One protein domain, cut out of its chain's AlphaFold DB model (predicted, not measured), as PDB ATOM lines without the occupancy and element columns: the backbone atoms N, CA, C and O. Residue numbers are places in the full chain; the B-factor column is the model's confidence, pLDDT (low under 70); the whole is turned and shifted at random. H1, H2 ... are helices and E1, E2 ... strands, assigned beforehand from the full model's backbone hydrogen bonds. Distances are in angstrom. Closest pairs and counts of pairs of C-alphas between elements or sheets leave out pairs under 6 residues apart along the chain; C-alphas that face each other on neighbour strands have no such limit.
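AT A GLANCE: This is residues 4 to 123 of the 124 residues of an uncharacterized protein of Rhodobacteraceae bacterium (UniProt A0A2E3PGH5). One long helix, H1, sticks out with residues 4 to 19 from a small body; on its later part pack H3 and H4, and the two-stranded hairpin E1 E2 lies across from H1, between H3 and H4. H2 lies at the body's end where H1 ends, and H5 folds back beside H4. The printed part has 120 residues, in the order H1, H2, E1, E2, H3, H4, H5, with one antiparallel sheet, E1 - E2; the class is mostly helix. It is loose, with a radius of gyration of the C-alphas of 17.5 A, and spans 64 by 29 by 21 A.

IN THESE COORDINATES: H1, residues 4 to 37, starts at C-alpha 4 (-31.056, 73.019, -21.574) and is 49.9 A long. H2 is residues 40 to 46, E1 49 to 54, E2 60 to 65 and H3 69 to 80. H4, residues 89 to 105, measures 24.5 A. H5, residues 111 to 121, ends at C-alpha 121 (-24.709, 30.006, -43.085).

HOW THE PARTS SIT: H1 touches H3 with residues 24 to 35 alone, closest at the C-alphas of Glu 32 and Met 72, 6.8 A, at a shallow tilt of 3 degrees, opposite ways. H1 touches H4, C-alphas of His 24 and Ala 89 closest at 5.9 A. H2 touches H4, about perpendicular at 76 degrees, closest at the C-alphas of Phe 46 and Leu 100, 5.9 A. In the hairpin E1 E2, N 51 and O 63 are 2.8 A apart, within hydrogen-bond range. Residues 53 to 54 of E1 also pair antiparallel with residues 84 to 85. H4 and H5 are near each other. Every O i to N i+4 pair is within range in H1, H3, H4 and H5; in H2, 2 of 3.

THE WHOLE: The C-alphas of Asp 4 and Thr 110 are farthest apart, 63.9 A. The printed part has no cut and no long link. Of the printed part, 17 residues have pLDDT under 70, among them 105 to 109 and 121 to 123.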
ATOM      1  N   ASP A   4     -30.720  73.790 -20.372       93.50
ATOM      2  CA  ASP A   4     -31.056  73.019 -21.574       93.50
ATOM      3  C   ASP A   4     -29.952  72.028 -21.960       93.50
ATOM      4  O   ASP A   4     -30.240  70.885 -22.323       93.50
ATOM      5  N   ALA A   5     -28.686  72.409 -21.769       87.69
ATOM      6  CA  ALA A   5     -27.557  71.506 -21.968       87.69
ATOM      7  C   ALA A   5     -27.589  70.344 -20.959       87.69
ATOM      8  O   ALA A   5     -27.346  69.197 -21.330       87.69
ATOM      9  N   ILE A   6     -27.963  70.607 -19.699       89.25
ATOM     10  CA  ILE A   6     -28.109  69.567 -18.665       89.25
ATOM     11  C   ILE A   6     -29.209  68.569 -19.046       89.25
ATOM     12  O   ILE A   6     -28.981  67.359 -19.013       89.25
ATOM     13  N   LYS A   7     -30.380  69.056 -19.475       91.25
ATOM     14  CA  LYS A   7     -31.490  68.200 -19.933       91.25
ATOM     15  C   LYS A   7     -31.080  67.320 -21.114       91.25
ATOM     16  O   LYS A   7     -31.420  66.136 -21.152       91.25
ATOM     17  N   GLN A   8     -30.332  67.876 -22.067       92.25
ATOM     18  CA  GLN A   8     -29.845  67.125 -23.220       92.25
ATOM     19  C   GLN A   8     -28.846  66.031 -22.814       92.25
ATOM     20  O   GLN A   8     -28.965  64.903 -23.294       92.25
ATOM     21  N   MET A   9     -27.917  66.322 -21.896       88.38
ATOM     22  CA  MET A   9     -26.967  65.331 -21.374       88.38
ATOM     23  C   MET A   9     -27.674  64.172 -20.667       88.38
ATOM     24  O   MET A   9     -27.378  63.014 -20.960       88.38
ATOM     25  N   ILE A  10     -28.656  64.464 -19.804       92.06
ATOM     26  CA  ILE A  10     -29.449  63.433 -19.114       92.06
ATOM     27  C   ILE A  10     -30.170  62.548 -20.136       92.06
ATOM     28  O   ILE A  10     -30.064  61.325 -20.077       92.06
ATOM     29  N   ARG A  11     -30.834  63.146 -21.134       93.31
ATOM     30  CA  ARG A  11     -31.540  62.391 -22.181       93.31
ATOM     31  C   ARG A  11     -30.607  61.467 -22.964       93.31
ATOM     32  O   ARG A  11     -30.992  60.345 -23.296       93.31
ATOM     33  N   LEU A  12     -29.406  61.937 -23.300       89.81
ATOM     34  CA  LEU A  12     -28.408  61.127 -23.998       89.81
ATOM     35  C   LEU A  12     -27.922  59.966 -23.125       89.81
ATOM     36  O   LEU A  12     -27.827  58.845 -23.628       89.81
ATOM     37  N   ALA A  13     -27.684  60.212 -21.834       82.94
ATOM     38  CA  ALA A  13     -27.287  59.185 -20.876       82.94
ATOM     39  C   ALA A  13     -28.365  58.098 -20.719       82.94
ATOM     40  O   ALA A  13     -28.050  56.914 -20.830       82.94
ATOM     41  N   THR A  14     -29.638  58.481 -20.561       87.88
ATOM     42  CA  THR A  14     -30.764  57.533 -20.471       87.88
ATOM     43  C   THR A  14     -30.882  56.679 -21.730       87.88
ATOM     44  O   THR A  14     -30.883  55.454 -21.642       87.88
ATOM     45  N   LYS A  15     -30.869  57.294 -22.921       87.00
ATOM     46  CA  LYS A  15     -30.927  56.549 -24.190       87.00
ATOM     47  C   LYS A  15     -29.754  55.587 -24.365       87.00
ATOM     48  O   LYS A  15     -29.911  54.508 -24.928       87.00
ATOM     49  N   ALA A  16     -28.554  55.988 -23.947       80.06
ATOM     50  CA  ALA A  16     -27.384  55.119 -24.005       80.06
ATOM     51  C   ALA A  16     -27.537  53.910 -23.068       80.06
ATOM     52  O   ALA A  16     -27.206  52.793 -23.461       80.06
ATOM     53  N   HIS A  17     -28.081  54.123 -21.869       83.56
ATOM     54  CA  HIS A  17     -28.371  53.058 -20.914       83.56
ATOM     55  C   HIS A  17     -29.426  52.069 -21.434       83.56
ATOM     56  O   HIS A  17     -29.203  50.859 -21.379       83.56
ATOM     57  N   GLU A  18     -30.525  52.563 -22.007       86.25
ATOM     58  CA  GLU A  18     -31.576  51.732 -22.609       86.25
ATOM     59  C   GLU A  18     -31.030  50.858 -23.745       86.25
ATOM     60  O   GLU A  18     -31.257  49.650 -23.758       86.25
ATOM     61  N   ARG A  19     -30.245  51.439 -24.666       84.50
ATOM     62  CA  ARG A  19     -29.619  50.680 -25.762       84.50
ATOM     63  C   ARG A  19     -28.683  49.589 -25.254       84.50
ATOM     64  O   ARG A  19     -28.750  48.469 -25.742       84.50
ATOM     65  N   SER A  20     -27.839  49.906 -24.270       83.69
ATOM     66  CA  SER A  20     -26.932  48.923 -23.665       83.69
ATOM     67  C   SER A  20     -27.700  47.780 -23.002       83.69
ATOM     68  O   SER A  20     -27.294  46.629 -23.107       83.69
ATOM     69  N   THR A  21     -28.817  48.091 -22.347       86.62
ATOM     70  CA  THR A  21     -29.676  47.086 -21.711       86.62
ATOM     71  C   THR A  21     -30.318  46.178 -22.756       86.62
ATOM     72  O   THR A  21     -30.254  44.959 -22.627       86.62
ATOM     73  N   ALA A  22     -30.876  46.752 -23.826       88.56
ATOM     74  CA  ALA A  22     -31.458  45.986 -24.927       88.56
ATOM     75  C   ALA A  22     -30.432  45.061 -25.606       88.56
ATOM     76  O   ALA A  22     -30.752  43.916 -25.914       88.56
ATOM     77  N   GLU A  23     -29.194  45.528 -25.794       89.50
ATOM     78  CA  GLU A  23     -28.108  44.716 -26.354       89.50
ATOM     79  C   GLU A  23     -27.776  43.508 -25.464       89.50
ATOM     80  O   GLU A  23     -27.641  42.392 -25.959       89.50
ATOM     81  N   HIS A  24     -27.695  43.696 -24.143       91.38
ATOM     82  CA  HIS A  24     -27.431  42.589 -23.221       91.38
ATOM     83  C   HIS A  24     -28.579  41.566 -23.171       91.38
ATOM     84  O   HIS A  24     -28.320  40.369 -23.070       91.38
ATOM     85  N   TRP A  25     -29.837  42.005 -23.289       89.12
ATOM     86  CA  TRP A  25     -30.978  41.085 -23.390       89.12
ATOM     87  C   TRP A  25     -30.984  40.294 -24.700       89.12
ATOM     88  O   TRP A  25     -31.301  39.109 -24.692       89.12
ATOM     89  N   ALA A  26     -30.587  40.909 -25.817       89.25
ATOM     90  CA  ALA A  26     -30.422  40.195 -27.084       89.25
ATOM     91  C   ALA A  26     -29.359  39.084 -26.983       89.25
ATOM     92  O   ALA A  26     -29.585  37.967 -27.459       89.25
ATOM     93  N   PHE A  27     -28.254  39.358 -26.280       91.88
ATOM     94  CA  PHE A  27     -27.246  38.349 -25.964       91.88
ATOM     95  C   PHE A  27     -27.829  37.199 -25.129       91.88
ATOM     96  O   PHE A  27     -27.630  36.037 -25.484       91.88
ATOM     97  N   LEU A  28     -28.593  37.496 -24.069       92.88
ATOM     98  CA  LEU A  28     -29.221  36.465 -23.231       92.88
ATOM     99  C   LEU A  28     -30.203  35.592 -24.021       92.88
ATOM    100  O   LEU A  28     -30.150  34.371 -23.899       92.88
ATOM    101  N   ASN A  29     -31.026  36.187 -24.886       91.19
ATOM    102  CA  ASN A  29     -31.948  35.440 -25.747       91.19
ATOM    103  C   ASN A  29     -31.198  34.533 -26.734       91.19
ATOM    104  O   ASN A  29     -31.611  33.403 -26.996       91.19
ATOM    105  N   THR A  30     -30.076  35.015 -27.279       89.69
ATOM    106  CA  THR A  30     -29.212  34.208 -28.150       89.69
ATOM    107  C   THR A  30     -28.644  33.018 -27.381       89.69
ATOM    108  O   THR A  30     -28.696  31.887 -27.863       89.69
ATOM    109  N   LEU A  31     -28.138  33.252 -26.168       89.25
ATOM    110  CA  LEU A  31     -27.582  32.206 -25.315       89.25
ATOM    111  C   LEU A  31     -28.643  31.166 -24.926       89.25
ATOM    112  O   LEU A  31     -28.389  29.969 -25.026       89.25
ATOM    113  N   GLU A  32     -29.843  31.608 -24.550       91.00
ATOM    114  CA  GLU A  32     -30.979  30.737 -24.237       91.00
ATOM    115  C   GLU A  32     -31.369  29.860 -25.434       91.00
ATOM    116  O   GLU A  32     -31.475  28.640 -25.296       91.00
ATOM    117  N   SER A  33     -31.513  30.453 -26.623       88.56
ATOM    118  CA  SER A  33     -31.832  29.712 -27.847       88.56
ATOM    119  C   SER A  33     -30.781  28.638 -28.141       88.56
ATOM    120  O   SER A  33     -31.124  27.486 -28.413       88.56
ATOM    121  N   LEU A  34     -29.495  28.973 -28.002       86.12
ATOM    122  CA  LEU A  34     -28.414  28.004 -28.162       86.12
ATOM    123  C   LEU A  34     -28.502  26.879 -27.127       86.12
ATOM    124  O   LEU A  34     -28.346  25.725 -27.495       86.12
ATOM    125  N   ILE A  35     -28.792  27.172 -25.861       86.00
ATOM    126  CA  ILE A  35     -28.924  26.143 -24.817       86.00
ATOM    127  C   ILE A  35     -30.081  25.185 -25.109       86.00
ATOM    128  O   ILE A  35     -29.931  23.978 -24.929       86.00
ATOM    129  N   ILE A  36     -31.219  25.704 -25.569       85.38
ATOM    130  CA  ILE A  36     -32.406  24.897 -25.882       85.38
ATOM    131  C   ILE A  36     -32.141  23.966 -27.071       85.38
ATOM    132  O   ILE A  36     -32.584  22.817 -27.071       85.38
ATOM    133  N   HIS A  37     -31.433  24.457 -28.087       82.75
ATOM    134  CA  HIS A  37     -31.230  23.723 -29.335       82.75
ATOM    135  C   HIS A  37     -29.924  22.924 -29.390       82.75
ATOM    136  O   HIS A  37     -29.794  22.060 -30.257       82.75
ATOM    137  N   CYS A  38     -28.955  23.175 -28.504       75.62
ATOM    138  CA  CYS A  38     -27.672  22.480 -28.511       75.62
ATOM    139  C   CYS A  38     -27.711  21.239 -27.596       75.62
ATOM    140  O   CYS A  38     -27.909  21.359 -26.385       75.62
ATOM    141  N   PRO A  39     -27.486  20.025 -28.133       73.94
ATOM    142  CA  PRO A  39     -27.328  18.817 -27.334       73.94
ATOM    143  C   PRO A  39     -26.238  18.972 -26.256       73.94
ATOM    144  O   PRO A  39     -25.164  19.503 -26.556       73.94
ATOM    145  N   PRO A  40     -26.407  18.407 -25.043       71.25
ATOM    146  CA  PRO A  40     -25.429  18.542 -23.953       71.25
ATOM    147  C   PRO A  40     -23.996  18.117 -24.314       71.25
ATOM    148  O   PRO A  40     -23.021  18.665 -23.795       71.25
ATOM    149  N   ALA A  41     -23.851  17.144 -25.219       69.88
ATOM    150  CA  ALA A  41     -22.556  16.697 -25.727       69.88
ATOM    151  C   ALA A  41     -21.833  17.777 -26.555       69.88
ATOM    152  O   ALA A  41     -20.604  17.867 -26.506       69.88
ATOM    153  N   LEU A  42     -22.585  18.609 -27.281       68.94
ATOM    154  CA  LEU A  42     -22.069  19.712 -28.087       68.94
ATOM    155  C   LEU A  42     -21.799  20.954 -27.228       68.94
ATOM    156  O   LEU A  42     -20.753  21.579 -27.402       68.94
ATOM    157  N   SER A  43     -22.625  21.231 -26.212       70.81
ATOM    158  CA  SER A  43     -22.377  22.312 -25.244       70.81
ATOM    159  C   SER A  43     -21.003  22.223 -24.578       70.81
ATOM    160  O   SER A  43     -20.313  23.231 -24.471       70.81
ATOM    161  N   ARG A  44     -20.543  21.021 -24.199       68.62
ATOM    162  CA  ARG A  44     -19.209  20.830 -23.590       68.62
ATOM    163  C   ARG A  44     -18.049  21.082 -24.556       68.62
ATOM    164  O   ARG A  44     -16.966  21.470 -24.125       68.62
ATOM    165  N   LYS A  45     -18.249  20.823 -25.851       67.06
ATOM    166  CA  LYS A  45     -17.217  21.025 -26.880       67.06
ATOM    167  C   LYS A  45     -17.181  22.467 -27.380       67.06
ATOM    168  O   LYS A  45     -16.104  22.983 -27.674       67.06
ATOM    169  N   PHE A  46     -18.342  23.105 -27.490       68.44
ATOM    170  CA  PHE A  46     -18.494  24.405 -28.140       68.44
ATOM    171  C   PHE A  46     -18.612  25.569 -27.153       68.44
ATOM    172  O   PHE A  46     -18.117  26.657 -27.439       68.44
ATOM    173  N   GLY A  47     -19.200  25.332 -25.981       64.12
ATOM    174  CA  GLY A  47     -19.417  26.308 -24.914       64.12
ATOM    175  C   GLY A  47     -18.229  26.448 -23.972       64.12
ATOM    176  O   GLY A  47     -18.413  26.462 -22.773       64.12
ATOM    177  N   ASN A  48     -17.005  26.483 -24.488       75.12
ATOM    178  CA  ASN A  48     -15.841  26.849 -23.686       75.12
ATOM    179  C   ASN A  48     -15.147  28.008 -24.387       75.12
ATOM    180  O   ASN A  48     -14.235  27.822 -25.198       75.12
ATOM    181  N   MET A  49     -15.628  29.216 -24.110       86.19
ATOM    182  CA  MET A  49     -14.978  30.452 -24.528       86.19
ATOM    183  C   MET A  49     -14.828  31.388 -23.340       86.19
ATOM    184  O   MET A  49     -15.673  31.414 -22.451       86.19
ATOM    185  N   SER A  50     -13.748  32.164 -23.341       90.00
ATOM    186  CA  SER A  50     -13.533  33.203 -22.344       90.00
ATOM    187  C   SER A  50     -13.752  34.567 -22.979       90.00
ATOM    188  O   SER A  50     -13.240  34.848 -24.066       90.00
ATOM    189  N   VAL A  51     -14.505  35.411 -22.289       91.62
ATOM    190  CA  VAL A  51     -14.718  36.813 -22.634       91.62
ATOM    191  C   VAL A  51     -14.236  37.690 -21.493       91.62
ATOM    192  O   VAL A  51     -14.195  37.276 -20.336       91.62
ATOM    193  N   LYS A  52     -13.865  38.926 -21.811       95.44
ATOM    194  CA  LYS A  52     -13.575  39.921 -20.782       95.44
ATOM    195  C   LYS A  52     -14.876  40.577 -20.344       95.44
ATOM    196  O   LYS A  52     -15.690  40.957 -21.184       95.44
ATOM    197  N   VAL A  53     -15.055  40.749 -19.044       95.00
ATOM    198  CA  VAL A  53     -16.191  41.457 -18.454       95.00
ATOM    199  C   VAL A  53     -15.709  42.576 -17.553       95.00
ATOM    200  O   VAL A  53     -14.615  42.503 -17.002       95.00
ATOM    201  N   ARG A  54     -16.536  43.606 -17.399       96.06
ATOM    202  CA  ARG A  54     -16.351  44.711 -16.467       96.06
ATOM    203  C   ARG A  54     -17.525  44.740 -15.500       96.06
ATOM    204  O   ARG A  54     -18.670  44.739 -15.944       96.06
ATOM    205  N   ASP A  55     -17.252  44.763 -14.203       93.56
ATOM    206  CA  ASP A  55     -18.298  44.876 -13.185       93.56
ATOM    207  C   ASP A  55     -18.807  46.324 -13.032       93.56
ATOM    208  O   ASP A  55     -18.300  47.271 -13.646       93.56
ATOM    209  N   LYS A  56     -19.808  46.517 -12.167       91.00
ATOM    210  CA  LYS A  56     -20.355  47.846 -11.844       91.00
ATOM    211  C   LYS A  56     -19.340  48.807 -11.207       91.00
ATOM    212  O   LYS A  56     -19.557  50.015 -11.245       91.00
ATOM    213  N   ASN A  57     -18.262  48.284 -10.620       92.06
ATOM    214  CA  ASN A  57     -17.198  49.057  -9.982       92.06
ATOM    215  C   ASN A  57     -16.065  49.402 -10.968       92.06
ATOM    216  O   ASN A  57     -15.115  50.085 -10.595       92.06
ATOM    217  N   GLY A  58     -16.154  48.938 -12.217       91.44
ATOM    218  CA  GLY A  58     -15.151  49.157 -13.254       91.44
ATOM    219  C   GLY A  58     -14.026  48.120 -13.293       91.44
ATOM    220  O   GLY A  58     -13.125  48.263 -14.117       91.44
ATOM    221  N   SER A  59     -14.073  47.078 -12.460       94.88
ATOM    222  CA  SER A  59     -13.062  46.017 -12.433       94.88
ATOM    223  C   SER A  59     -13.238  45.075 -13.618       94.88
ATOM    224  O   SER A  59     -14.342  44.583 -13.859       94.88
ATOM    225  N   GLU A  60     -12.152  44.807 -14.345       96.12
ATOM    226  CA  GLU A  60     -12.150  43.874 -15.472       96.12
ATOM    227  C   GLU A  60     -11.660  42.486 -15.058       96.12
ATOM    228  O   GLU A  60     -10.672  42.345 -14.340       96.12
ATOM    229  N   SER A  61     -12.341  41.449 -15.535       94.56
ATOM    230  CA  SER A  61     -11.980  40.049 -15.294       94.56
ATOM    231  C   SER A  61     -12.365  39.169 -16.484       94.56
ATOM    232  O   SER A  61     -13.070  39.607 -17.394       94.56
ATOM    233  N   GLY A  62     -11.855  37.937 -16.517       93.44
ATOM    234  CA  GLY A  62     -12.289  36.928 -17.482       93.44
ATOM    235  C   GLY A  62     -13.521  36.181 -16.974       93.44
ATOM    236  O   GLY A  62     -13.541  35.760 -15.821       93.44
ATOM    237  N   ALA A  63     -14.513  35.987 -17.839       91.12
ATOM    238  CA  ALA A  63     -15.675  35.135 -17.602       91.12
ATOM    239  C   ALA A  63     -15.744  34.040 -18.671       91.12
ATOM    240  O   ALA A  63     -15.379  34.273 -19.827       91.12
ATOM    241  N   GLY A  64     -16.178  32.845 -18.281       90.00
ATOM    242  CA  GLY A  64     -16.521  31.779 -19.218       90.00
ATOM    243  C   GLY A  64     -17.919  31.993 -19.793       90.00
ATOM    244  O   GLY A  64     -18.758  32.625 -19.157       90.00
ATOM    245  N   ILE A  65     -18.158  31.484 -20.998       89.00
ATOM    246  CA  ILE A  65     -19.508  31.260 -21.520       89.00
ATOM    247  C   ILE A  65     -19.638  29.768 -21.775       89.00
ATOM    248  O   ILE A  65     -18.925  29.235 -22.632       89.00
ATOM    249  N   GLU A  66     -20.562  29.144 -21.053       86.50
ATOM    250  CA  GLU A  66     -20.940  27.745 -21.180       86.50
ATOM    251  C   GLU A  66     -22.372  27.630 -21.704       86.50
ATOM    252  O   GLU A  66     -23.286  28.298 -21.239       86.50
ATOM    253  N   LEU A  67     -22.616  26.745 -22.674       86.00
ATOM    254  CA  LEU A  67     -23.967  26.534 -23.214       86.00
ATOM    255  C   LEU A  67     -24.790  25.643 -22.266       86.00
ATOM    256  O   LEU A  67     -25.201  24.537 -22.625       86.00
ATOM    257  N   THR A  68     -25.000  26.111 -21.033       87.06
ATOM    258  CA  THR A  68     -25.764  25.430 -19.981       87.06
ATOM    259  C   THR A  68     -26.765  26.369 -19.312       87.06
ATOM    260  O   THR A  68     -26.555  27.578 -19.232       87.06
ATOM    261  N   ALA A  69     -27.844  25.805 -18.762       87.38
ATOM    262  CA  ALA A  69     -28.844  26.581 -18.027       87.38
ATOM    263  C   ALA A  69     -28.246  27.320 -16.812       87.38
ATOM    264  O   ALA A  69     -28.620  28.456 -16.533       87.38
ATOM    265  N   THR A  70     -27.287  26.706 -16.108       89.94
ATOM    266  CA  THR A  70     -26.605  27.330 -14.963       89.94
ATOM    267  C   THR A  70     -25.827  28.578 -15.374       89.94
ATOM    268  O   THR A  70     -25.894  29.591 -14.678       89.94
ATOM    269  N   ASP A  71     -25.122  28.521 -16.505       88.94
ATOM    270  CA  ASP A  71     -24.364  29.661 -17.027       88.94
ATOM    271  C   ASP A  71     -25.291  30.798 -17.468       88.94
ATOM    272  O   ASP A  71     -25.067  31.954 -17.114       88.94
ATOM    273  N   MET A  72     -26.402  30.475 -18.139       91.50
ATOM    274  CA  MET A  72     -27.412  31.468 -18.521       91.50
ATOM    275  C   MET A  72     -27.954  32.233 -17.309       91.50
ATOM    276  O   MET A  72     -27.975  33.465 -17.323       91.50
ATOM    277  N   MET A  73     -28.300  31.533 -16.222       92.94
ATOM    278  CA  MET A  73     -28.747  32.188 -14.987       92.94
ATOM    279  C   MET A  73     -27.658  33.077 -14.372       92.94
ATOM    280  O   MET A  73     -27.959  34.141 -13.822       92.94
ATOM    281  N   TRP A  74     -26.390  32.657 -14.444       92.69
ATOM    282  CA  TRP A  74     -25.269  33.457 -13.955       92.69
ATOM    283  C   TRP A  74     -25.121  34.752 -14.760       92.69
ATOM    284  O   TRP A  74     -25.030  35.829 -14.166       92.69
ATOM    285  N   TRP A  75     -25.173  34.668 -16.093       93.38
ATOM    286  CA  TRP A  75     -25.106  35.827 -16.985       93.38
ATOM    287  C   TRP A  75     -26.279  36.778 -16.788       93.38
ATOM    288  O   TRP A  75     -26.058  37.987 -16.685       93.38
ATOM    289  N   GLN A  76     -27.500  36.253 -16.664       94.06
ATOM    290  CA  GLN A  76     -28.686  37.060 -16.389       94.06
ATOM    291  C   GLN A  76     -28.502  37.867 -15.100       94.06
ATOM    292  O   GLN A  76     -28.561  39.099 -15.115       94.06
ATOM    293  N   LYS A  77     -28.175  37.186 -13.996       94.44
ATOM    294  CA  LYS A  77     -27.945  37.840 -12.707       94.44
ATOM    295  C   LYS A  77     -26.768  38.814 -12.764       94.44
ATOM    296  O   LYS A  77     -26.805  39.864 -12.125       94.44
ATOM    297  N   GLY A  78     -25.706  38.488 -13.497       92.12
ATOM    298  CA  GLY A  78     -24.557  39.366 -13.694       92.12
ATOM    299  C   GLY A  78     -24.952  40.677 -14.373       92.12
ATOM    300  O   GLY A  78     -24.645  41.752 -13.860       92.12
ATOM    301  N   ILE A  79     -25.672  40.594 -15.493       92.31
ATOM    302  CA  ILE A  79     -26.145  41.750 -16.269       92.31
ATOM    303  C   ILE A  79     -27.087  42.622 -15.434       92.31
ATOM    304  O   ILE A  79     -26.902  43.840 -15.384       92.31
ATOM    305  N   GLU A  80     -28.033  42.015 -14.712       90.94
ATOM    306  CA  GLU A  80     -28.926  42.721 -13.781       90.94
ATOM    307  C   GLU A  80     -28.146  43.460 -12.675       90.94
ATOM    308  O   GLU A  80     -28.541  44.541 -12.241       90.94
ATOM    309  N   ASN A  81     -26.989  42.925 -12.262       91.62
ATOM    310  CA  ASN A  81     -26.091  43.539 -11.278       91.62
ATOM    311  C   ASN A  81     -25.035  44.485 -11.882       91.62
ATOM    312  O   ASN A  81     -24.173  44.990 -11.156       91.62
ATOM    313  N   GLY A  82     -25.106  44.765 -13.185       89.38
ATOM    314  CA  GLY A  82     -24.256  45.742 -13.861       89.38
ATOM    315  C   GLY A  82     -22.974  45.186 -14.480       89.38
ATOM    316  O   GLY A  82     -22.123  45.980 -14.885       89.38
ATOM    317  N   THR A  83     -22.825  43.865 -14.591       93.06
ATOM    318  CA  THR A  83     -21.769  43.250 -15.407       93.06
ATOM    319  C   THR A  83     -21.952  43.629 -16.874       93.06
ATOM    320  O   THR A  83     -23.060  43.600 -17.410       93.06
ATOM    321  N   ARG A  84     -20.852  43.981 -17.539       92.12
ATOM    322  CA  ARG A  84     -20.815  44.339 -18.961       92.12
ATOM    323  C   ARG A  84     -19.748  43.545 -19.683       92.12
ATOM    324  O   ARG A  84     -18.667  43.344 -19.140       92.12
ATOM    325  N   ILE A  85     -20.009  43.168 -20.928       93.12
ATOM    326  CA  ILE A  85     -19.009  42.489 -21.752       93.12
ATOM    327  C   ILE A  85     -18.067  43.525 -22.375       93.12
ATOM    328  O   ILE A  85     -18.495  44.473 -23.039       93.12
ATOM    329  N   VAL A  86     -16.765  43.354 -22.159       91.25
ATOM    330  CA  VAL A  86     -15.726  44.205 -22.743       91.25
ATOM    331  C   VAL A  86     -15.619  43.866 -24.230       91.25
ATOM    332  O   VAL A  86     -15.311  42.736 -24.597       91.25
ATOM    333  N   GLY A  87     -15.891  44.854 -25.085       86.81
ATOM    334  CA  GLY A  87     -16.006  44.674 -26.538       86.81
ATOM    335  C   GLY A  87     -17.448  44.616 -27.056       86.81
ATOM    336  O   GLY A  87     -17.647  44.664 -28.266       86.81
ATOM    337  N   GLY A  88     -18.441  44.596 -26.159       89.88
ATOM    338  CA  GLY A  88     -19.862  44.611 -26.510       89.88
ATOM    339  C   GLY A  88     -20.481  43.217 -26.620       89.88
ATOM    340  O   GLY A  88     -19.809  42.223 -26.921       89.88
ATOM    341  N   ALA A  89     -21.790  43.150 -26.382       89.94
ATOM    342  CA  ALA A  89     -22.549  41.908 -26.464       89.94
ATOM    343  C   ALA A  89     -22.603  41.415 -27.916       89.94
ATOM    344  O   ALA A  89     -22.383  40.232 -28.169       89.94
ATOM    345  N   LYS A  90     -22.747  42.324 -28.891       87.75
ATOM    346  CA  LYS A  90     -22.824  41.923 -30.303       87.75
ATOM    347  C   LYS A  90     -21.552  41.255 -30.828       87.75
ATOM    348  O   LYS A  90     -21.619  40.266 -31.558       87.75
ATOM    349  N   ALA A  91     -20.385  41.774 -30.454       88.00
ATOM    350  CA  ALA A  91     -19.109  41.165 -30.828       88.00
ATOM    351  C   ALA A  91     -18.967  39.757 -30.229       88.00
ATOM    352  O   ALA A  91     -18.446  38.847 -30.875       88.00
ATOM    353  N   THR A  92     -19.487  39.573 -29.014       88.75
ATOM    354  CA  THR A  92     -19.499  38.286 -28.316       88.75
ATOM    355  C   THR A  92     -20.421  37.278 -28.989       88.75
ATOM    356  O   THR A  92     -19.999  36.148 -29.213       88.75
ATOM    357  N   GLU A  93     -21.622  37.685 -29.407       87.25
ATOM    358  CA  GLU A  93     -22.515  36.840 -30.215       87.25
ATOM    359  C   GLU A  93     -21.814  36.339 -31.484       87.25
ATOM    360  O   GLU A  93     -21.799  35.142 -31.764       87.25
ATOM    361  N   ILE A  94     -21.166  37.237 -32.234       86.25
ATOM    362  CA  ILE A  94     -20.429  36.875 -33.456       86.25
ATOM    363  C   ILE A  94     -19.297  35.887 -33.137       86.25
ATOM    364  O   ILE A  94     -19.065  34.935 -33.884       86.25
ATOM    365  N   ALA A  95     -18.591  36.082 -32.020       85.50
ATOM    366  CA  ALA A  95     -17.541  35.169 -31.583       85.50
ATOM    367  C   ALA A  95     -18.088  33.775 -31.222       85.50
ATOM    368  O   ALA A  95     -17.464  32.782 -31.604       85.50
ATOM    369  N   ILE A  96     -19.253  33.695 -30.566       84.31
ATOM    370  CA  ILE A  96     -19.954  32.431 -30.282       84.31
ATOM    371  C   ILE A  96     -20.275  31.707 -31.592       84.31
ATOM    372  O   ILE A  96     -19.890  30.548 -31.760       84.31
ATOM    373  N   TYR A  97     -20.900  32.391 -32.556       83.31
ATOM    374  CA  TYR A  97     -21.235  31.791 -33.851       83.31
ATOM    375  C   TYR A  97     -19.996  31.296 -34.597       83.31
ATOM    376  O   TYR A  97     -19.952  30.147 -35.031       83.31
ATOM    377  N   ASN A  98     -18.945  32.114 -34.686       82.56
ATOM    378  CA  ASN A  98     -17.697  31.720 -35.339       82.56
ATOM    379  C   ASN A  98     -17.042  30.508 -34.663       82.56
ATOM    380  O   ASN A  98     -16.464  29.653 -35.338       82.56
ATOM    381  N   ARG A  99     -17.115  30.418 -33.330       81.19
ATOM    382  CA  ARG A  99     -16.603  29.270 -32.579       81.19
ATOM    383  C   ARG A  99     -17.412  28.010 -32.870       81.19
ATOM    384  O   ARG A  99     -16.800  26.966 -33.092       81.19
ATOM    385  N   LEU A 100     -18.740  28.113 -32.896       77.50
ATOM    386  CA  LEU A 100     -19.631  27.014 -33.269       77.50
ATOM    387  C   LEU A 100     -19.313  26.518 -34.682       77.50
ATOM    388  O   LEU A 100     -19.058  25.331 -34.852       77.50
ATOM    389  N   CYS A 101     -19.199  27.426 -35.655       76.69
ATOM    390  CA  CYS A 101     -18.871  27.091 -37.043       76.69
ATOM    391  C   CYS A 101     -17.548  26.331 -37.159       76.69
ATOM    392  O   CYS A 101     -17.517  25.228 -37.690       76.69
ATOM    393  N   LYS A 102     -16.463  26.866 -36.582       77.25
ATOM    394  CA  LYS A 102     -15.146  26.203 -36.596       77.25
ATOM    395  C   LYS A 102     -15.172  24.837 -35.926       77.25
ATOM    396  O   LYS A 102     -14.479  23.913 -36.341       77.25
ATOM    397  N   SER A 103     -15.935  24.718 -34.845       74.69
ATOM    398  CA  SER A 103     -16.002  23.465 -34.110       74.69
ATOM    399  C   SER A 103     -16.808  22.419 -34.882       74.69
ATOM    400  O   SER A 103     -16.401  21.262 -34.910       74.69
ATOM    401  N   ILE A 104     -17.874  22.826 -35.573       71.12
ATOM    402  CA  ILE A 104     -18.623  21.996 -36.521       71.12
ATOM    403  C   ILE A 104     -17.717  21.553 -37.684       71.12
ATOM    404  O   ILE A 104     -17.622  20.361 -37.944       71.12
ATOM    405  N   GLU A 105     -16.959  22.470 -38.297       68.38
ATOM    406  CA  GLU A 105     -15.994  22.159 -39.369       68.38
ATOM    407  C   GLU A 105     -14.908  21.160 -38.946       68.38
ATOM    408  O   GLU A 105     -14.417  20.394 -39.775       68.38
ATOM    409  N   SER A 106     -14.511  21.186 -37.668       67.31
ATOM    410  CA  SER A 106     -13.500  20.279 -37.109       67.31
ATOM    411  C   SER A 106     -14.020  18.873 -36.785       67.31
ATOM    412  O   SER A 106     -13.217  17.988 -36.500       67.31
ATOM    413  N   HIS A 107     -15.339  18.664 -36.803       65.44
ATOM    414  CA  HIS A 107     -15.935  17.335 -36.694       65.44
ATOM    415  C   HIS A 107     -16.174  16.791 -38.105       65.44
ATOM    416  O   HIS A 107     -16.476  17.555 -39.017       65.44
ATOM    417  N   GLU A 108     -15.995  15.482 -38.296       62.25
ATOM    418  CA  GLU A 108     -16.117  14.785 -39.584       62.25
ATOM    419  C   GLU A 108     -17.569  14.777 -40.093       62.25
ATOM    420  O   GLU A 108     -18.225  13.741 -40.127       62.25
ATOM    421  N   MET A 109     -18.087  15.950 -40.461       68.12
ATOM    422  CA  MET A 109     -19.400  16.084 -41.076       68.12
ATOM    423  C   MET A 109     -19.435  15.279 -42.366       68.12
ATOM    424  O   MET A 109     -18.501  15.349 -43.177       68.12
ATOM    425  N   THR A 110     -20.544  14.585 -42.594       75.38
ATOM    426  CA  THR A 110     -20.808  13.991 -43.901       75.38
ATOM    427  C   THR A 110     -20.941  15.083 -44.967       75.38
ATOM    428  O   THR A 110     -21.096  16.279 -44.683       75.38
ATOM    429  N   SER A 111     -20.870  14.684 -46.235       72.81
ATOM    430  CA  SER A 111     -21.051  15.601 -47.364       72.81
ATOM    431  C   SER A 111     -22.428  16.280 -47.332       72.81
ATOM    432  O   SER A 111     -22.533  17.468 -47.646       72.81
ATOM    433  N   GLU A 112     -23.466  15.552 -46.912       78.75
ATOM    434  CA  GLU A 112     -24.836  16.046 -46.760       78.75
ATOM    435  C   GLU A 112     -24.943  17.080 -45.629       78.75
ATOM    436  O   GLU A 112     -25.451  18.181 -45.849       78.75
ATOM    437  N   GLU A 113     -24.394  16.773 -44.452       73.88
ATOM    438  CA  GLU A 113     -24.393  17.677 -43.293       73.88
ATOM    439  C   GLU A 113     -23.632  18.973 -43.598       73.88
ATOM    440  O   GLU A 113     -24.063  20.072 -43.242       73.88
ATOM    441  N   ARG A 114     -22.509  18.869 -44.318       69.25
ATOM    442  CA  ARG A 114     -21.727  20.031 -44.756       69.25
ATOM    443  C   ARG A 114     -22.510  20.909 -45.739       69.25
ATOM    444  O   ARG A 114     -22.434  22.136 -45.649       69.25
ATOM    445  N   ALA A 115     -23.254  20.316 -46.672       72.50
ATOM    446  CA  ALA A 115     -24.078  21.063 -47.623       72.50
ATOM    447  C   ALA A 115     -25.230  21.805 -46.923       72.50
ATOM    448  O   ALA A 115     -25.490  22.976 -47.229       72.50
ATOM    449  N   GLU A 116     -25.876  21.160 -45.951       78.31
ATOM    450  CA  GLU A 116     -26.919  21.771 -45.126       78.31
ATOM    451  C   GLU A 116     -26.365  22.918 -44.271       78.31
ATOM    452  O   GLU A 116     -26.917  24.021 -44.277       78.31
ATOM    453  N   PHE A 117     -25.210  22.717 -43.632       69.44
ATOM    454  CA  PHE A 117     -24.533  23.752 -42.853       69.44
ATOM    455  C   PHE A 117     -24.190  24.992 -43.695       69.44
ATOM    456  O   PHE A 117     -24.505  26.118 -43.308       69.44
ATOM    457  N   ILE A 118     -23.623  24.804 -44.892       64.94
ATOM    458  CA  ILE A 118     -23.332  25.910 -45.823       64.94
ATOM    459  C   ILE A 118     -24.619  26.643 -46.240       64.94
ATOM    460  O   ILE A 118     -24.604  27.864 -46.410       64.94
ATOM    461  N   SER A 119     -25.732  25.926 -46.413       73.12
ATOM    462  CA  SER A 119     -27.035  26.523 -46.738       73.12
ATOM    463  C   SER A 119     -27.559  27.407 -45.602       73.12
ATOM    464  O   SER A 119     -28.021  28.519 -45.862       73.12
ATOM    465  N   LEU A 120     -27.435  26.958 -44.350       72.38
ATOM    466  CA  LEU A 120     -27.825  27.731 -43.166       72.38
ATOM    467  C   LEU A 120     -26.962  28.991 -42.998       72.38
ATOM    468  O   LEU A 120     -27.504  30.075 -42.802       72.38
ATOM    469  N   MET A 121     -25.644  28.876 -43.181       63.50
ATOM    470  CA  MET A 121     -24.709  30.006 -43.085       63.50
ATOM    471  C   MET A 121     -24.941  31.096 -44.138       63.50
ATOM    472  O   MET A 121     -24.630  32.253 -43.894       63.50
ATOM    473  N   LYS A 122     -25.477  30.751 -45.315       62.16
ATOM    474  CA  LYS A 122     -25.817  31.726 -46.368       62.16
ATOM    475  C   LYS A 122     -27.135  32.466 -46.119       62.16
ATOM    476  O   LYS A 122     -27.428  33.415 -46.842       62.16
ATOM    477  N   ARG A 123     -27.962  31.984 -45.184       54.53
ATOM    478  CA  ARG A 123     -29.288  32.538 -44.863       54.53
ATOM    479  C   ARG A 123     -29.286  33.439 -43.626       54.53
ATOM    480  O   ARG A 123     -30.243  34.193 -43.462       54.53
TER     481      ARG A 123